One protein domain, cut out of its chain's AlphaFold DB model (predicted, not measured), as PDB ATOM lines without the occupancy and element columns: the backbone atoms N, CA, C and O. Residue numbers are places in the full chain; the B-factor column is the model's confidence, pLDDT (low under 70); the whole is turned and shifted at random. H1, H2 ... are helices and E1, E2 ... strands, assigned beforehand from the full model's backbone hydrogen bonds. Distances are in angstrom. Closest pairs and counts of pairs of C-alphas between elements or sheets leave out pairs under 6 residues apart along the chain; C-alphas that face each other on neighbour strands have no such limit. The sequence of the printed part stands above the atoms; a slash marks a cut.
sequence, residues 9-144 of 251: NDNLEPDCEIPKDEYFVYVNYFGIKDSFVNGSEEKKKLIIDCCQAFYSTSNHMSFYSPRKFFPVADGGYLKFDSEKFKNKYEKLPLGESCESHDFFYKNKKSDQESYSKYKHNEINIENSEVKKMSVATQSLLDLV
ATOM      1  N   ASN A   9     292.196 242.351 190.886       96.31
ATOM      2  CA  ASN A   9     292.704 242.828 192.170       96.31
ATOM      3  C   ASN A   9     292.317 244.297 192.435       96.31
ATOM      4  O   ASN A   9     291.692 244.960 191.602       96.31
ATOM      5  N   ASP A  10     292.729 244.820 193.590       95.75
ATOM      6  CA  ASP A  10     292.446 246.185 194.056       95.75
ATOM      7  C   ASP A  10     293.018 247.306 193.165       95.75
ATOM      8  O   ASP A  10     292.584 248.456 193.250       95.75
ATOM      9  N   ASN A  11     293.940 246.974 192.260       95.50
ATOM     10  CA  ASN A  11     294.491 247.889 191.262       95.50
ATOM     11  C   ASN A  11     293.732 247.836 189.927       95.50
ATOM     12  O   ASN A  11     294.157 248.498 188.978       95.50
ATOM     13  N   LEU A  12     292.615 247.099 189.836       96.44
ATOM     14  CA  LEU A  12     291.862 246.830 188.598       96.44
ATOM     15  C   LEU A  12     292.689 246.059 187.552       96.44
ATOM     16  O   LEU A  12     292.515 246.232 186.342       96.44
ATOM     17  N   GLU A  13     293.623 245.236 188.013       95.25
ATOM     18  CA  GLU A  13     294.499 244.407 187.182       95.25
ATOM     19  C   GLU A  13     294.110 242.932 187.326       95.25
ATOM     20  O   GLU A  13     293.494 242.575 188.331       95.25
ATOM     21  N   PRO A  14     294.438 242.065 186.350       94.94
ATOM     22  CA  PRO A  14     294.169 240.638 186.463       94.94
ATOM     23  C   PRO A  14     294.804 240.039 187.722       94.94
ATOM     24  O   PRO A  14     295.999 240.197 187.960       94.94
ATOM     25  N   ASP A  15     294.013 239.301 188.491       94.81
ATOM     26  CA  ASP A  15     294.452 238.481 189.625       94.81
ATOM     27  C   ASP A  15     294.885 237.087 189.138       94.81
ATOM     28  O   ASP A  15     294.464 236.040 189.631       94.81
ATOM     29  N   CYS A  16     295.649 237.075 188.047       91.56
ATOM     30  CA  CYS A  16     296.215 235.886 187.432       91.56
ATOM     31  C   CYS A  16     297.384 236.267 186.520       91.56
ATOM     32  O   CYS A  16     297.528 237.412 186.081       91.56
ATOM     33  N   GLU A  17     298.212 235.282 186.184       88.44
ATOM     34  CA  GLU A  17     299.199 235.464 185.129       88.44
ATOM     35  C   GLU A  17     298.518 235.482 183.757       88.44
ATOM     36  O   GLU A  17     297.725 234.602 183.424       88.44
ATOM     37  N   ILE A  18     298.870 236.470 182.929       87.12
ATOM     38  CA  ILE A  18     298.404 236.538 181.540       87.12
ATOM     39  C   ILE A  18     299.021 235.359 180.760       87.12
ATOM     40  O   ILE A  18     300.250 235.353 180.582       87.12
ATOM     41  N   PRO A  19     298.209 234.413 180.243       85.56
ATOM     42  CA  PRO A  19     298.697 233.243 179.525       85.56
ATOM     43  C   PRO A  19     299.480 233.621 178.266       85.56
ATOM     44  O   PRO A  19     299.145 234.574 177.563       85.56
ATOM     45  N   LYS A  20     300.517 232.842 177.943       83.62
ATOM     46  CA  LYS A  20     301.322 233.042 176.724       83.62
ATOM     47  C   LYS A  20     300.676 232.424 175.483       83.62
ATOM     48  O   LYS A  20     300.843 232.933 174.374       83.62
ATOM     49  N   ASP A  21     299.916 231.348 175.672       86.75
ATOM     50  CA  ASP A  21     299.419 230.514 174.578       86.75
ATOM     51  C   ASP A  21     297.937 230.709 174.244       86.75
ATOM     52  O   ASP A  21     297.454 230.159 173.250       86.75
ATOM     53  N   GLU A  22     297.244 231.587 174.960       90.19
ATOM     54  CA  GLU A  22     295.819 231.865 174.772       90.19
ATOM     55  C   GLU A  22     295.569 233.349 174.512       90.19
ATOM     56  O   GLU A  22     296.379 234.199 174.877       90.19
ATOM     57  N   TYR A  23     294.449 233.658 173.853       91.44
ATOM     58  CA  TYR A  23     293.990 235.039 173.745       91.44
ATOM     59  C   TYR A  23     293.495 235.520 175.103       91.44
ATOM     60  O   TYR A  23     292.611 234.906 175.694       91.44
ATOM     61  N   PHE A  24     294.043 236.639 175.559       93.06
ATOM     62  CA  PHE A  24     293.672 237.268 176.815       93.06
ATOM     63  C   PHE A  24     293.062 238.634 176.530       93.06
ATOM     64  O   PHE A  24     293.697 239.467 175.886       93.06
ATOM     65  N   VAL A  25     291.834 238.865 176.993       94.75
ATOM     66  CA  VAL A  25     291.154 240.155 176.829       94.75
ATOM     67  C   VAL A  25     291.200 240.908 178.152       94.75
ATOM     68  O   VAL A  25     290.613 240.466 179.140       94.75
ATOM     69  N   TYR A  26     291.891 242.044 178.170       95.38
ATOM     70  CA  TYR A  26     291.968 242.931 179.328       95.38
ATOM     71  C   TYR A  26     291.177 244.212 179.102       95.38
ATOM     72  O   TYR A  26     291.293 244.830 178.051       95.38
ATOM     73  N   VAL A  27     290.401 244.639 180.096       95.62
ATOM     74  CA  VAL A  27     289.687 245.917 180.045       95.62
ATOM     75  C   VAL A  27     290.565 247.014 180.627       95.62
ATOM     76  O   VAL A  27     290.942 246.949 181.794       95.62
ATOM     77  N   ASN A  28     290.835 248.070 179.855       96.00
ATOM     78  CA  ASN A  28     291.404 249.301 180.402       96.00
ATOM     79  C   ASN A  28     290.305 250.048 181.176       96.00
ATOM     80  O   ASN A  28     289.622 250.931 180.644       96.00
ATOM     81  N   TYR A  29     290.078 249.615 182.419       96.06
ATOM     82  CA  TYR A  29     288.998 250.108 183.269       96.06
ATOM     83  C   TYR A  29     289.054 251.631 183.393       96.06
ATOM     84  O   TYR A  29     290.078 252.207 183.760       96.06
ATOM     85  N   PHE A  30     287.933 252.275 183.059       95.94
ATOM     86  CA  PHE A  30     287.687 253.722 183.094       95.94
ATOM     87  C   PHE A  30     288.646 254.605 182.276       95.94
ATOM     88  O   PHE A  30     288.445 255.821 182.251       95.94
ATOM     89  N   GLY A  31     289.644 254.026 181.602       95.00
ATOM     90  CA  GLY A  31     290.743 254.762 180.975       95.00
ATOM     91  C   GLY A  31     291.773 255.278 181.977       95.00
ATOM     92  O   GLY A  31     292.296 256.374 181.798       95.00
ATOM     93  N   ILE A  32     292.013 254.533 183.065       95.62
ATOM     94  CA  ILE A  32     293.015 254.876 184.094       95.62
ATOM     95  C   ILE A  32     294.134 253.831 184.219       95.62
ATOM     96  O   ILE A  32     294.968 253.929 185.120       95.62
ATOM     97  N   LYS A  33     294.159 252.815 183.346       94.56
ATOM     98  CA  LYS A  33     295.105 251.687 183.408       94.56
ATOM     99  C   LYS A  33     296.129 251.692 182.275       94.56
ATOM    100  O   LYS A  33     296.756 250.671 182.011       94.56
ATOM    101  N   ASP A  34     296.369 252.849 181.662       91.50
ATOM    102  CA  ASP A  34     297.325 253.004 180.559       91.50
ATOM    103  C   ASP A  34     298.746 252.562 180.921       91.50
ATOM    104  O   ASP A  34     299.390 251.878 180.129       91.50
ATOM    105  N   SER A  35     299.225 252.871 182.132       90.38
ATOM    106  CA  SER A  35     300.548 252.414 182.585       90.38
ATOM    107  C   SER A  35     300.647 250.889 182.663       90.38
ATOM    108  O   SER A  35     301.680 250.333 182.309       90.38
ATOM    109  N   PHE A  36     299.583 250.204 183.095       90.62
ATOM    110  CA  PHE A  36     299.551 248.739 183.145       90.62
ATOM    111  C   PHE A  36     299.506 248.147 181.731       90.62
ATOM    112  O   PHE A  36     300.291 247.261 181.396       90.62
ATOM    113  N   VAL A  37     298.630 248.689 180.879       90.25
ATOM    114  CA  VAL A  37     298.489 248.258 179.482       90.25
ATOM    115  C   VAL A  37     299.816 248.393 178.731       90.25
ATOM    116  O   VAL A  37     300.250 247.438 178.091       90.25
ATOM    117  N   ASN A  38     300.495 249.535 178.858       87.19
ATOM    118  CA  ASN A  38     301.739 249.818 178.138       87.19
ATOM    119  C   ASN A  38     302.997 249.246 178.806       87.19
ATOM    120  O   ASN A  38     304.009 249.076 178.134       87.19
ATOM    121  N   GLY A  39     302.947 248.948 180.107       84.88
ATOM    122  CA  GLY A  39     304.032 248.281 180.831       84.88
ATOM    123  C   GLY A  39     304.074 246.768 180.615       84.88
ATOM    124  O   GLY A  39     305.084 246.134 180.909       84.88
ATOM    125  N   SER A  40     302.997 246.173 180.096       75.81
ATOM    126  CA  SER A  40     303.005 244.767 179.701       75.81
ATOM    127  C   SER A  40     303.848 244.579 178.434       75.81
ATOM    128  O   SER A  40     303.608 245.248 177.430       75.81
ATOM    129  N   GLU A  41     304.841 243.678 178.482       70.62
ATOM    130  CA  GLU A  41     305.617 243.272 177.298       70.62
ATOM    131  C   GLU A  41     304.679 242.984 176.122       70.62
ATOM    132  O   GLU A  41     303.587 242.455 176.342       70.62
ATOM    133  N   GLU A  42     305.088 243.295 174.886       65.56
ATOM    134  CA  GLU A  42     304.289 243.007 173.690       65.56
ATOM    135  C   GLU A  42     303.915 241.519 173.627       65.56
ATOM    136  O   GLU A  42     304.687 240.645 173.222       65.56
ATOM    137  N   LYS A  43     302.685 241.216 174.041       70.19
ATOM    138  CA  LYS A  43     302.128 239.872 174.062       70.19
ATOM    139  C   LYS A  43     301.229 239.756 172.851       70.19
ATOM    140  O   LYS A  43     300.126 240.289 172.833       70.19
ATOM    141  N   LYS A  44     301.661 238.979 171.854       72.06
ATOM    142  CA  LYS A  44     300.932 238.757 170.585       72.06
ATOM    143  C   LYS A  44     299.454 238.359 170.742       72.06
ATOM    144  O   LYS A  44     298.694 238.474 169.786       72.06
ATOM    145  N   LYS A  45     299.059 237.832 171.905       86.12
ATOM    146  CA  LYS A  45     297.703 237.351 172.202       86.12
ATOM    147  C   LYS A  45     296.959 238.192 173.251       86.12
ATOM    148  O   LYS A  45     295.851 237.823 173.630       86.12
ATOM    149  N   LEU A  46     297.526 239.313 173.699       90.81
ATOM    150  CA  LEU A  46     296.833 240.274 174.552       90.81
ATOM    151  C   LEU A  46     295.984 241.212 173.682       90.81
ATOM    152  O   LEU A  46     296.471 241.803 172.719       90.81
ATOM    153  N   ILE A  47     294.702 241.318 174.014       93.25
ATOM    154  CA  ILE A  47     293.740 242.220 173.383       93.25
ATOM    155  C   ILE A  47     293.226 243.168 174.461       93.25
ATOM    156  O   ILE A  47     292.804 242.719 175.526       93.25
ATOM    157  N   ILE A  48     293.234 244.469 174.189       95.31
ATOM    158  CA  ILE A  48     292.768 245.476 175.140       95.31
ATOM    159  C   ILE A  48     291.385 245.982 174.731       95.31
ATOM    160  O   ILE A  48     291.195 246.554 173.655       95.31
ATOM    161  N   ASP A  49     290.411 245.801 175.613       96.38
ATOM    162  CA  ASP A  49     289.148 246.519 175.558       96.38
ATOM    163  C   ASP A  49     289.372 247.947 176.073       96.38
ATOM    164  O   ASP A  49     289.468 248.206 177.277       96.38
ATOM    165  N   CYS A  50     289.452 248.883 175.133       96.94
ATOM    166  CA  CYS A  50     289.566 250.315 175.372       96.94
ATOM    167  C   CYS A  50     288.213 251.028 175.216       96.94
ATOM    168  O   CYS A  50     288.163 252.244 175.006       96.94
ATOM    169  N   CYS A  51     287.078 250.331 175.336       95.31
ATOM    170  CA  CYS A  51     285.770 250.974 175.228       95.31
ATOM    171  C   CYS A  51     285.544 252.039 176.309       95.31
ATOM    172  O   CYS A  51     284.740 252.940 176.103       95.31
ATOM    173  N   GLN A  52     286.221 251.947 177.456       95.81
ATOM    174  CA  GLN A  52     286.197 252.971 178.510       95.81
ATOM    175  C   GLN A  52     287.413 253.912 178.460       95.81
ATOM    176  O   GLN A  52     287.591 254.728 179.358       95.81
ATOM    177  N   ALA A  53     288.233 253.809 177.416       96.12
ATOM    178  CA  ALA A  53     289.572 254.377 177.342       96.12
ATOM    179  C   ALA A  53     289.856 254.886 175.914       96.12
ATOM    180  O   ALA A  53     290.835 254.506 175.281       96.12
ATOM    181  N   PHE A  54     288.951 255.699 175.352       96.56
ATOM    182  CA  PHE A  54     289.000 256.054 173.925       96.56
ATOM    183  C   PHE A  54     290.316 256.716 173.499       96.56
ATOM    184  O   PHE A  54     290.842 256.418 172.434       96.56
ATOM    185  N   TYR A  55     290.854 257.594 174.345       95.50
ATOM    186  CA  TYR A  55     292.090 258.333 174.072       95.50
ATOM    187  C   TYR A  55     293.364 257.560 174.430       95.50
ATOM    188  O   TYR A  55     294.468 258.078 174.270       95.50
ATOM    189  N   SER A  56     293.224 256.336 174.929       92.88
ATOM    190  CA  SER A  56     294.352 255.514 175.329       92.88
ATOM    191  C   SER A  56     295.093 254.957 174.126       92.88
ATOM    192  O   SER A  56     294.515 254.368 173.207       92.88
ATOM    193  N   THR A  57     296.412 255.081 174.170       87.25
ATOM    194  CA  THR A  57     297.303 254.426 173.216       87.25
ATOM    195  C   THR A  57     297.816 253.133 173.841       87.25
ATOM    196  O   THR A  57     298.266 253.117 174.982       87.25
ATOM    197  N   SER A  58     297.678 252.036 173.099       85.12
ATOM    198  CA  SER A  58     298.111 250.692 173.492       85.12
ATOM    199  C   SER A  58     298.986 250.111 172.390       85.12
ATOM    200  O   SER A  58     298.650 250.265 171.213       85.12
ATOM    201  N   ASN A  59     300.079 249.437 172.743       85.88
ATOM    202  CA  ASN A  59     300.917 248.707 171.779       85.88
ATOM    203  C   ASN A  59     300.296 247.368 171.342       85.88
ATOM    204  O   ASN A  59     300.770 246.734 170.407       85.88
ATOM    205  N   HIS A  60     299.199 246.956 171.976       89.25
ATOM    206  CA  HIS A  60     298.507 245.702 171.690       89.25
ATOM    207  C   HIS A  60     297.315 245.912 170.754       89.25
ATOM    208  O   HIS A  60     296.812 247.030 170.576       89.25
ATOM    209  N   MET A  61     296.795 244.811 170.202       91.31
ATOM    210  CA  MET A  61     295.497 244.835 169.524       91.31
ATOM    211  C   MET A  61     294.447 245.393 170.482       91.31
ATOM    212  O   MET A  61     294.346 244.938 171.618       91.31
ATOM    213  N   SER A  62     293.688 246.391 170.046       93.81
ATOM    214  CA  SER A  62     292.779 247.112 170.941       93.81
ATOM    215  C   SER A  62     291.502 247.505 170.221       93.81
ATOM    216  O   SER A  62     291.542 247.807 169.029       93.81
ATOM    217  N   PHE A  63     290.375 247.539 170.924       94.56
ATOM    218  CA  PHE A  63     289.121 248.045 170.368       94.56
ATOM    219  C   PHE A  63     288.511 249.140 171.238       94.56
ATOM    220  O   PHE A  63     288.651 249.142 172.457       94.56
ATOM    221  N   TYR A  64     287.847 250.091 170.593       96.25
ATOM    222  CA  TYR A  64     287.400 251.342 171.198       96.25
ATOM    223  C   TYR A  64     285.942 251.610 170.853       96.25
ATOM    224  O   TYR A  64     285.481 251.261 169.767       96.25
ATOM    225  N   SER A  65     285.234 252.304 171.744       94.00
ATOM    226  CA  SER A  65     283.834 252.682 171.545       94.00
ATOM    227  C   SER A  65     283.692 254.209 171.481       94.00
ATOM    228  O   SER A  65     283.687 254.857 172.530       94.00
ATOM    229  N   PRO A  66     283.559 254.812 170.283       93.44
ATOM    230  CA  PRO A  66     283.361 256.255 170.144       93.44
ATOM    231  C   PRO A  66     282.055 256.740 170.786       93.44
ATOM    232  O   PRO A  66     282.020 257.821 171.368       93.44
ATOM    233  N   ARG A  67     280.995 255.926 170.776       88.38
ATOM    234  CA  ARG A  67     279.682 256.267 171.353       88.38
ATOM    235  C   ARG A  67     279.712 256.620 172.842       88.38
ATOM    236  O   ARG A  67     278.880 257.386 173.317       88.38
ATOM    237  N   LYS A  68     280.672 256.081 173.597       90.31
ATOM    238  CA  LYS A  68     280.843 256.408 175.024       90.31
ATOM    239  C   LYS A  68     281.463 257.796 175.246       90.31
ATOM    240  O   LYS A  68     281.428 258.316 176.360       90.31
ATOM    241  N   PHE A  69     282.018 258.403 174.197       93.56
ATOM    242  CA  PHE A  69     282.788 259.642 174.275       93.56
ATOM    243  C   PHE A  69     282.214 260.786 173.433       93.56
ATOM    244  O   PHE A  69     282.355 261.942 173.848       93.56
ATOM    245  N   PHE A  70     281.543 260.463 172.326       91.81
ATOM    246  CA  PHE A  70     281.111 261.383 171.271       91.81
ATOM    247  C   PHE A  70     279.626 261.213 170.941       91.81
ATOM    248  O   PHE A  70     279.048 260.165 171.243       91.81
ATOM    249  N   PRO A  71     278.990 262.223 170.318       84.50
ATOM    250  CA  PRO A  71     277.563 262.199 170.022       84.50
ATOM    251  C   PRO A  71     277.219 261.331 168.794       84.50
ATOM    252  O   PRO A  71     276.686 261.826 167.804       84.50
ATOM    253  N   VAL A  72     277.531 260.035 168.850       86.62
ATOM    254  CA  VAL A  72     277.236 259.056 167.790       86.62
ATOM    255  C   VAL A  72     276.459 257.858 168.319       86.62
ATOM    256  O   VAL A  72     276.705 257.407 169.432       86.62
ATOM    257  N   ALA A  73     275.511 257.340 167.535       78.38
ATOM    258  CA  ALA A  73     274.572 256.296 167.969       78.38
ATOM    259  C   ALA A  73     275.180 254.886 168.023       78.38
ATOM    260  O   ALA A  73     274.680 254.027 168.754       78.38
ATOM    261  N   ASP A  74     276.270 254.667 167.294       84.31
ATOM    262  CA  ASP A  74     276.966 253.393 167.166       84.31
ATOM    263  C   ASP A  74     278.453 253.613 166.834       84.31
ATOM    264  O   ASP A  74     278.985 254.722 166.946       84.31
ATOM    265  N   GLY A  75     279.138 252.524 166.486       88.69
ATOM    266  CA  GLY A  75     280.508 252.546 165.999       88.69
ATOM    267  C   GLY A  75     281.511 251.910 166.956       88.69
ATOM    268  O   GLY A  75     281.313 251.827 168.171       88.69
ATOM    269  N   GLY A  76     282.624 251.482 166.370       92.38
ATOM    270  CA  GLY A  76     283.782 250.949 167.065       92.38
ATOM    271  C   GLY A  76     285.031 251.113 166.209       92.38
ATOM    272  O   GLY A  76     284.953 251.053 164.983       92.38
ATOM    273  N   TYR A  77     286.173 251.322 166.856       93.31
ATOM    274  CA  TYR A  77     287.476 251.262 166.195       93.31
ATOM    275  C   TYR A  77     288.196 249.993 166.624       93.31
ATOM    276  O   TYR A  77     288.139 249.624 167.794       93.31
ATOM    277  N   LEU A  78     288.906 249.361 165.694       92.19
ATOM    278  CA  LEU A  78     289.823 248.263 165.973       92.19
ATOM    279  C   LEU A  78     291.228 248.694 165.550       92.19
ATOM    280  O   LEU A  78     291.474 248.939 164.371       92.19
ATOM    281  N   LYS A  79     292.148 248.756 166.510       90.88
ATOM    282  CA  LYS A  79     293.582 248.893 166.270       90.88
ATOM    283  C   LYS A  79     294.188 247.500 166.135       90.88
ATOM    284  O   LYS A  79     294.086 246.681 167.047       90.88
ATOM    285  N   PHE A  80     294.840 247.248 165.008       86.00
ATOM    286  CA  PHE A  80     295.570 246.018 164.730       86.00
ATOM    287  C   PHE A  80     296.775 246.326 163.837       86.00
ATOM    288  O   PHE A  80     296.723 247.258 163.039       86.00
ATOM    289  N   ASP A  81     297.822 245.510 163.934       76.56
ATOM    290  CA  ASP A  81     299.021 245.615 163.100       76.56
ATOM    291  C   ASP A  81     299.186 244.340 162.255       76.56
ATOM    292  O   ASP A  81     299.896 243.403 162.613       76.56
ATOM    293  N   SER A  82     298.369 244.204 161.203       78.44
ATOM    294  CA  SER A  82     298.446 243.053 160.293       78.44
ATOM    295  C   SER A  82     297.619 243.263 159.022       78.44
ATOM    296  O   SER A  82     296.388 243.362 159.073       78.44
ATOM    297  N   GLU A  83     298.262 243.153 157.858       82.19
ATOM    298  CA  GLU A  83     297.613 243.210 156.535       82.19
ATOM    299  C   GLU A  83     296.458 242.207 156.376       82.19
ATOM    300  O   GLU A  83     295.438 242.502 155.749       82.19
ATOM    301  N   LYS A  84     296.554 241.034 157.017       78.69
ATOM    302  CA  LYS A  84     295.493 240.013 157.005       78.69
ATOM    303  C   LYS A  84     294.160 240.542 157.545       78.69
ATOM    304  O   LYS A  84     293.103 240.154 157.047       78.69
ATOM    305  N   PHE A  85     294.196 241.408 158.557       82.88
ATOM    306  CA  PHE A  85     292.995 242.010 159.133       82.88
ATOM    307  C   PHE A  85     292.463 243.134 158.249       82.88
ATOM    308  O   PHE A  85     291.251 243.225 158.090       82.88
ATOM    309  N   LYS A  86     293.339 243.897 157.578       85.56
ATOM    310  CA  LYS A  86     292.933 244.901 156.585       85.56
ATOM    311  C   LYS A  86     292.139 244.261 155.442       85.56
ATOM    312  O   LYS A  86     291.026 244.684 155.157       85.56
ATOM    313  N   ASN A  87     292.633 243.156 154.884       87.25
ATOM    314  CA  ASN A  87     291.926 242.423 153.826       87.25
ATOM    315  C   ASN A  87     290.579 241.841 154.282       87.25
ATOM    316  O   ASN A  87     289.660 241.717 153.474       87.25
ATOM    317  N   LYS A  88     290.451 241.453 155.558       88.50
ATOM    318  CA  LYS A  88     289.162 241.034 156.128       88.50
ATOM    319  C   LYS A  88     288.221 242.220 156.312       88.50
ATOM    320  O   LYS A  88     287.069 242.118 155.914       88.50
ATOM    321  N   TYR A  89     288.722 243.319 156.873       88.62
ATOM    322  CA  TYR A  89     287.972 244.552 157.073       88.62
ATOM    323  C   TYR A  89     287.390 245.060 155.755       88.62
ATOM    324  O   TYR A  89     286.204 245.365 155.698       88.62
ATOM    325  N   GLU A  90     288.175 245.059 154.672       89.25
ATOM    326  CA  GLU A  90     287.702 245.559 153.379       89.25
ATOM    327  C   GLU A  90     286.517 244.784 152.799       89.25
ATOM    328  O   GLU A  90     285.701 245.367 152.085       89.25
ATOM    329  N   LYS A  91     286.394 243.501 153.150       92.19
ATOM    330  CA  LYS A  91     285.306 242.619 152.713       92.19
ATOM    331  C   LYS A  91     284.047 242.731 153.572       92.19
ATOM    332  O   LYS A  91     283.034 242.140 153.208       92.19
ATOM    333  N   LEU A  92     284.104 243.427 154.707       92.00
ATOM    334  CA  LEU A  92     282.928 243.628 155.547       92.00
ATOM    335  C   LEU A  92     281.918 244.531 154.824       92.00
ATOM    336  O   LEU A  92     282.326 245.520 154.205       92.00
ATOM    337  N   PRO A  93     280.612 244.235 154.926       92.62
ATOM    338  CA  PRO A  93     279.591 245.123 154.396       92.62
ATOM    339  C   PRO A  93     279.597 246.448 155.164       92.62
ATOM    340  O   PRO A  93     280.021 246.516 156.322       92.62
ATOM    341  N   LEU A  94     279.120 247.509 154.518       90.00
ATOM    342  CA  LEU A  94     278.902 248.785 155.186       90.00
ATOM    343  C   LEU A  94     277.744 248.649 156.182       90.00
ATOM    344  O   LEU A  94     276.717 248.046 155.876       90.00
ATOM    345  N   GLY A  95     277.927 249.185 157.383       83.88
ATOM    346  CA  GLY A  95     276.872 249.286 158.376       83.88
ATOM    347  C   GLY A  95     275.837 250.324 157.969       83.88
ATOM    348  O   GLY A  95     276.164 251.371 157.411       83.88
ATOM    349  N   GLU A  96     274.587 250.042 158.292       77.50
ATOM    350  CA  GLU A  96     273.530 251.044 158.296       77.50
ATOM    351  C   GLU A  96     273.564 251.719 159.668       77.50
ATOM    352  O   GLU A  96     273.752 251.046 160.682       77.50
ATOM    353  N   SER A  97     273.469 253.049 159.704       65.00
ATOM    354  CA  SER A  97     273.413 253.763 160.982       65.00
ATOM    355  C   SER A  97     272.163 253.318 161.727       65.00
ATOM    356  O   SER A  97     271.075 253.331 161.147       65.00
ATOM    357  N   CYS A  98     272.299 252.943 162.995       59.91
ATOM    358  CA  CYS A  98     271.134 252.572 163.788       59.91
ATOM    359  C   CYS A  98     270.194 253.784 163.955       59.91
ATOM    360  O   CYS A  98     270.646 254.920 164.116       59.91
ATOM    361  N   GLU A  99     268.881 253.538 163.905       53.44
ATOM    362  CA  GLU A  99     267.813 254.527 163.662       53.44
ATOM    363  C   GLU A  99     267.707 255.696 164.663       53.44
ATOM    364  O   GLU A  99     266.938 256.627 164.434       53.44
ATOM    365  N   SER A 100     268.447 255.713 165.776       51.62
ATOM    366  CA  SER A 100     268.245 256.719 166.824       51.62
ATOM    367  C   SER A 100     269.448 257.643 167.041       51.62
ATOM    368  O   SER A 100     270.184 257.508 168.020       51.62
ATOM    369  N   HIS A 101     269.575 258.684 166.212       51.69
ATOM    370  CA  HIS A 101     270.261 259.919 166.634       51.69
ATOM    371  C   HIS A 101     269.402 260.754 167.610       51.69
ATOM    372  O   HIS A 101     269.904 261.669 168.263       51.69
ATOM    373  N   ASP A 102     268.122 260.398 167.770       45.78
ATOM    374  CA  ASP A 102     267.118 261.069 168.609       45.78
ATOM    375  C   ASP A 102     267.502 261.228 170.089       45.78
ATOM    376  O   ASP A 102     266.934 262.070 170.783       45.78
ATOM    377  N   PHE A 103     268.443 260.434 170.611       50.56
ATOM    378  CA  PHE A 103     268.919 260.584 171.990       50.56
ATOM    379  C   PHE A 103     269.888 261.769 172.160       50.56
ATOM    380  O   PHE A 103     270.000 262.322 173.255       50.56
ATOM    381  N   PHE A 104     270.579 262.183 171.091       48.12
ATOM    382  CA  PHE A 104     271.580 263.257 171.138       48.12
ATOM    383  C   PHE A 104     270.958 264.654 171.082       48.12
ATOM    384  O   PHE A 104     271.511 265.605 171.637       48.12
ATOM    385  N   TYR A 105     269.787 264.780 170.461       44.16
ATOM    386  CA  TYR A 105     269.037 266.027 170.414       44.16
ATOM    387  C   TYR A 105     268.164 266.128 171.660       44.16
ATOM    388  O   TYR A 105     267.379 265.228 171.936       44.16
ATOM    389  N   LYS A 106     268.323 267.220 172.430       43.53
ATOM    390  CA  LYS A 106     267.509 267.582 173.607       43.53
ATOM    391  C   LYS A 106     266.075 267.063 173.469       43.53
ATOM    392  O   LYS A 106     265.248 267.699 172.813       43.53
ATOM    393  N   ASN A 107     265.766 265.949 174.125       40.78
ATOM    394  CA  ASN A 107     264.392 265.505 174.205       40.78
ATOM    395  C   ASN A 107     263.658 266.495 175.113       40.78
ATOM    396  O   ASN A 107     263.855 266.550 176.320       40.78
ATOM    397  N   LYS A 108     262.823 267.331 174.488       45.72
ATOM    398  CA  LYS A 108     261.732 268.052 175.156       45.72
ATOM    399  C   LYS A 108     260.611 267.089 175.602       45.72
ATOM    400  O   LYS A 108     259.639 267.540 176.198       45.72
ATOM    401  N   LYS A 109     260.725 265.792 175.286       44.16
ATOM    402  CA  LYS A 109     259.823 264.706 175.688       44.16
ATOM    403  C   LYS A 109     260.452 263.876 176.809       44.16
ATOM    404  O   LYS A 109     261.669 263.856 176.942       44.16
ATOM    405  N   SER A 110     259.602 263.259 177.624       52.06
ATOM    406  CA  SER A 110     259.959 262.580 178.873       52.06
ATOM    407  C   SER A 110     261.147 261.619 178.726       52.06
ATOM    408  O   SER A 110     261.226 260.844 177.773       52.06
ATOM    409  N   ASP A 111     262.035 261.624 179.726       58.59
ATOM    410  CA  ASP A 111     263.263 260.810 179.813       58.59
ATOM    411  C   ASP A 111     263.046 259.299 179.544       58.59
ATOM    412  O   ASP A 111     263.980 258.562 179.221       58.59
ATOM    413  N   GLN A 112     261.801 258.825 179.642       61.81
ATOM    414  CA  GLN A 112     261.395 257.432 179.472       61.81
ATOM    415  C   GLN A 112     261.350 256.964 178.004       61.81
ATOM    416  O   GLN A 112     261.730 255.821 177.725       61.81
ATOM    417  N   GLU A 113     260.939 257.818 177.056       64.81
ATOM    418  CA  GLU A 113     260.958 257.475 175.619       64.81
ATOM    419  C   GLU A 113     262.403 257.359 175.118       64.81
ATOM    420  O   GLU A 113     262.773 256.374 174.474       64.81
ATOM    421  N   SER A 114     263.246 258.324 175.490       64.12
ATOM    422  CA  SER A 114     264.674 258.353 175.158       64.12
ATOM    423  C   SER A 114     265.410 257.128 175.700       64.12
ATOM    424  O   SER A 114     266.201 256.510 174.987       64.12
ATOM    425  N   TYR A 115     265.119 256.730 176.942       67.81
ATOM    426  CA  TYR A 115     265.703 255.538 177.554       67.81
ATOM    427  C   TYR A 115     265.242 254.231 176.887       67.81
ATOM    428  O   TYR A 115     266.030 253.297 176.735       67.81
ATOM    429  N   SER A 116     263.979 254.159 176.457       71.56
ATOM    430  CA  SER A 116     263.445 252.982 175.760       71.56
ATOM    431  C   SER A 116     264.072 252.816 174.373       71.56
ATOM    432  O   SER A 116     264.500 251.714 174.029       71.56
ATOM    433  N   LYS A 117     264.223 253.915 173.619       70.06
ATOM    434  CA  LYS A 117     264.959 253.931 172.343       70.06
ATOM    435  C   LYS A 117     266.421 253.513 172.522       70.06
ATOM    436  O   LYS A 117     266.897 252.667 171.775       70.06
ATOM    437  N   TYR A 118     267.100 254.027 173.555       73.19
ATOM    438  CA  TYR A 118     268.462 253.602 173.902       73.19
ATOM    439  C   TYR A 118     268.549 252.083 174.114       73.19
ATOM    440  O   TYR A 118     269.404 251.434 173.523       73.19
ATOM    441  N   LYS A 119     267.641 251.495 174.908       75.12
ATOM    442  CA  LYS A 119     267.623 250.039 175.134       75.12
ATOM    443  C   LYS A 119     267.406 249.244 173.853       75.12
ATOM    444  O   LYS A 119     268.049 248.217 173.672       75.12
ATOM    445  N   HIS A 120     266.503 249.702 172.991       79.00
ATOM    446  CA  HIS A 120     266.260 249.051 171.709       79.00
ATOM    447  C   HIS A 120     267.515 249.084 170.822       79.00
ATOM    448  O   HIS A 120     267.896 248.063 170.260       79.00
ATOM    449  N   ASN A 121     268.218 250.218 170.791       77.31
ATOM    450  CA  ASN A 121     269.495 250.348 170.097       77.31
ATOM    451  C   ASN A 121     270.572 249.393 170.647       77.31
ATOM    452  O   ASN A 121     271.283 248.780 169.857       77.31
ATOM    453  N   GLU A 122     270.673 249.208 171.971       77.50
ATOM    454  CA  GLU A 122     271.607 248.221 172.550       77.50
ATOM    455  C   GLU A 122     271.322 246.799 172.050       77.50
ATOM    456  O   GLU A 122     272.252 246.098 171.660       77.50
ATOM    457  N   ILE A 123     270.046 246.396 172.007       80.56
ATOM    458  CA  ILE A 123     269.629 245.073 171.515       80.56
ATOM    459  C   ILE A 123     269.980 244.912 170.030       80.56
ATOM    460  O   ILE A 123     270.439 243.850 169.612       80.56
ATOM    461  N   ASN A 124     269.785 245.959 169.227       79.25
ATOM    462  CA  ASN A 124     270.112 245.920 167.801       79.25
ATOM    463  C   ASN A 124     271.626 245.803 167.575       79.25
ATOM    464  O   ASN A 124     272.052 245.020 166.730       79.25
ATOM    465  N   ILE A 125     272.438 246.525 168.356       78.75
ATOM    466  CA  ILE A 125     273.903 246.423 168.301       78.75
ATOM    467  C   ILE A 125     274.367 245.022 168.723       78.75
ATOM    468  O   ILE A 125     275.221 244.448 168.054       78.75
ATOM    469  N   GLU A 126     273.805 244.462 169.797       80.81
ATOM    470  CA  GLU A 126     274.165 243.130 170.306       80.81
ATOM    471  C   GLU A 126     273.897 242.017 169.282       80.81
ATOM    472  O   GLU A 126     274.695 241.091 169.152       80.81
ATOM    473  N   ASN A 127     272.808 242.134 168.519       80.88
ATOM    474  CA  ASN A 127     272.430 241.162 167.492       80.88
ATOM    475  C   ASN A 127     273.010 241.475 166.101       80.88
ATOM    476  O   ASN A 127     272.764 240.724 165.155       80.88
ATOM    477  N   SER A 128     273.756 242.574 165.946       80.19
ATOM    478  CA  SER A 128     274.329 242.958 164.657       80.19
ATOM    479  C   SER A 128     275.573 242.134 164.336       80.19
ATOM    480  O   SER A 128     276.462 241.941 165.164       80.19
ATOM    481  N   GLU A 129     275.698 241.733 163.074       86.44
ATOM    482  CA  GLU A 129     276.963 241.229 162.547       86.44
ATOM    483  C   GLU A 129     278.038 242.327 162.541       86.44
ATOM    484  O   GLU A 129     277.742 243.526 162.578       86.44
ATOM    485  N   VAL A 130     279.307 241.916 162.453       88.50
ATOM    486  CA  VAL A 130     280.428 242.848 162.305       88.50
ATOM    487  C   VAL A 130     280.367 243.492 160.917       88.50
ATOM    488  O   VAL A 130     280.468 242.807 159.901       88.50
ATOM    489  N   LYS A 131     280.239 244.820 160.874       90.81
ATOM    490  CA  LYS A 131     280.170 245.637 159.652       90.81
ATOM    491  C   LYS A 131     281.190 246.776 159.713       90.81
ATOM    492  O   LYS A 131     281.689 247.109 160.791       90.81
ATOM    493  N   LYS A 132     281.496 247.400 158.571       91.56
ATOM    494  CA  LYS A 132     282.179 248.706 158.570       91.56
ATOM    495  C   LYS A 132     281.258 249.747 159.211       91.56
ATOM    496  O   LYS A 132     280.038 249.634 159.127       91.56
ATOM    497  N   MET A 133     281.836 250.770 159.830       91.19
ATOM    498  CA  MET A 133     281.069 251.881 160.399       91.19
ATOM    499  C   MET A 133     280.213 252.558 159.314       91.19
ATOM    500  O   MET A 133     280.665 252.680 158.177       91.19
ATOM    501  N   SER A 134     278.997 253.000 159.639       90.00
ATOM    502  CA  SER A 134     278.138 253.687 158.665       90.00
ATOM    503  C   SER A 134     278.769 255.004 158.192       90.00
ATOM    504  O   SER A 134     279.546 255.624 158.920       90.00
ATOM    505  N   VAL A 135     278.431 255.459 156.980       90.31
ATOM    506  CA  VAL A 135     278.907 256.764 156.475       90.31
ATOM    507  C   VAL A 135     278.426 257.902 157.377       90.31
ATOM    508  O   VAL A 135     279.194 258.809 157.665       90.31
ATOM    509  N   ALA A 136     277.194 257.824 157.891       88.50
ATOM    510  CA  ALA A 136     276.652 258.834 158.797       88.50
ATOM    511  C   ALA A 136     277.459 258.937 160.102       88.50
ATOM    512  O   ALA A 136     277.849 260.034 160.500       88.50
ATOM    513  N   THR A 137     277.765 257.802 160.741       90.12
ATOM    514  CA  THR A 137     278.592 257.771 161.956       90.12
ATOM    515  C   THR A 137     280.005 258.282 161.676       90.12
ATOM    516  O   THR A 137     280.513 259.081 162.461       90.12
ATOM    517  N   GLN A 138     280.617 257.901 160.546       92.19
ATOM    518  CA  GLN A 138     281.928 258.421 160.132       92.19
ATOM    519  C   GLN A 138     281.898 259.947 159.968       92.19
ATOM    520  O   GLN A 138     282.676 260.641 160.614       92.19
ATOM    521  N   SER A 139     280.937 260.482 159.209       91.69
ATOM    522  CA  SER A 139     280.809 261.927 158.990       91.69
ATOM    523  C   SER A 139     280.564 262.709 160.280       91.69
ATOM    524  O   SER A 139     281.064 263.819 160.424       91.69
ATOM    525  N   LEU A 140     279.816 262.155 161.240       90.88
ATOM    526  CA  LEU A 140     279.646 262.790 162.549       90.88
ATOM    527  C   LEU A 140     280.954 262.821 163.345       90.88
ATOM    528  O   LEU A 140     281.227 263.823 164.001       90.88
ATOM    529  N   LEU A 141     281.752 261.752 163.293       93.00
ATOM    530  CA  LEU A 141     283.056 261.696 163.961       93.00
ATOM    531  C   LEU A 141     284.081 262.623 163.304       93.00
ATOM    532  O   LEU A 141     284.864 263.234 164.024       93.00
ATOM    533  N   ASP A 142     284.028 262.809 161.985       93.94
ATOM    534  CA  ASP A 142     284.907 263.740 161.262       93.94
ATOM    535  C   ASP A 142     284.688 265.209 161.672       93.94
ATOM    536  O   ASP A 142     285.583 266.041 161.543       93.94
ATOM    537  N   LEU A 143     283.503 265.539 162.198       93.44
ATOM    538  CA  LEU A 143     283.176 266.873 162.714       93.44
ATOM    539  C   LEU A 143     283.624 267.088 164.170       93.44
ATOM    540  O   LEU A 143     283.506 268.200 164.693       93.44
ATOM    541  N   VAL A 144     284.086 266.039 164.854       93.00
ATOM    542  CA  VAL A 144     284.468 266.106 166.265       93.00
ATOM    543  C   VAL A 144     285.909 266.583 166.413       93.00
ATOM    544  O   VAL A 144     286.853 265.970 165.929       93.00
TER     545      VAL A 144
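AT A GLANCE: This is residues 9 to 144 of the 251 residues of an uncharacterized protein of Piscirickettsia litoralis (UniProt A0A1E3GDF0). With little regular structure, this is a small four-stranded sheet, its strands E3 and E4 nearest the middle of the domain, with H1 grazing it, residues 83 to 88 of H2 sticking out, and H3 and H4 apart from the sheet among long loops. The 136 printed residues, 53 in named elements, run E1 H1 E2 E3 E4 H2 H3 H4, class mixed; the mixed sheet's order is E1 E2 E3 E4. The whole is only just loose, close to compact: radius of gyration of the C-alphas 17.1 A, spans 50 by 39 by 28 A.

HOW THE PARTS SIT: E1, residues 24 to 27, and E2, 46 to 49, are parallel; N 26 and O 47 are 2.9 A apart, within hydrogen-bond range. E2 and E3, 61 to 64, are parallel, with N 48 and O 61 at 2.8 A. E3 and E4, 77 to 79, form an antiparallel hairpin, with N 64 and O 77 at 2.9 A. H1, 34 to 39, only just on the sheet with 5 pairs of C-alphas within 10 A, only grazes it with Val 37; its closest C-alphas to E2 are Val 37 and Ile 48, 7.7 A. E1, H1 and E2 make a strand-helix-strand unit, parallel strands with a helix between, its crossover right-handed. H2, 83 to 90, H3, 111 to 126, and H4, 135 to 142, are not on the sheet. In H1 to H4 every O i to N i+4 pair is within hydrogen-bond range.

IN THESE COORDINATES: E1 begins at C-alpha 24 (293.672, 237.268, 176.815); H3 is 22.8 A long; H4 ends at C-alpha 142 (284.907, 263.740, 161.262).

THE WHOLE: The printed part has no cut; the C-alphas farthest apart, of Asp 21 and Lys 108, are 53.2 A apart. Links E2 to E3, E3 to E4 and H2 to H3 are long. pLDDT is under 70 at residue 42 and residues 97 to 115.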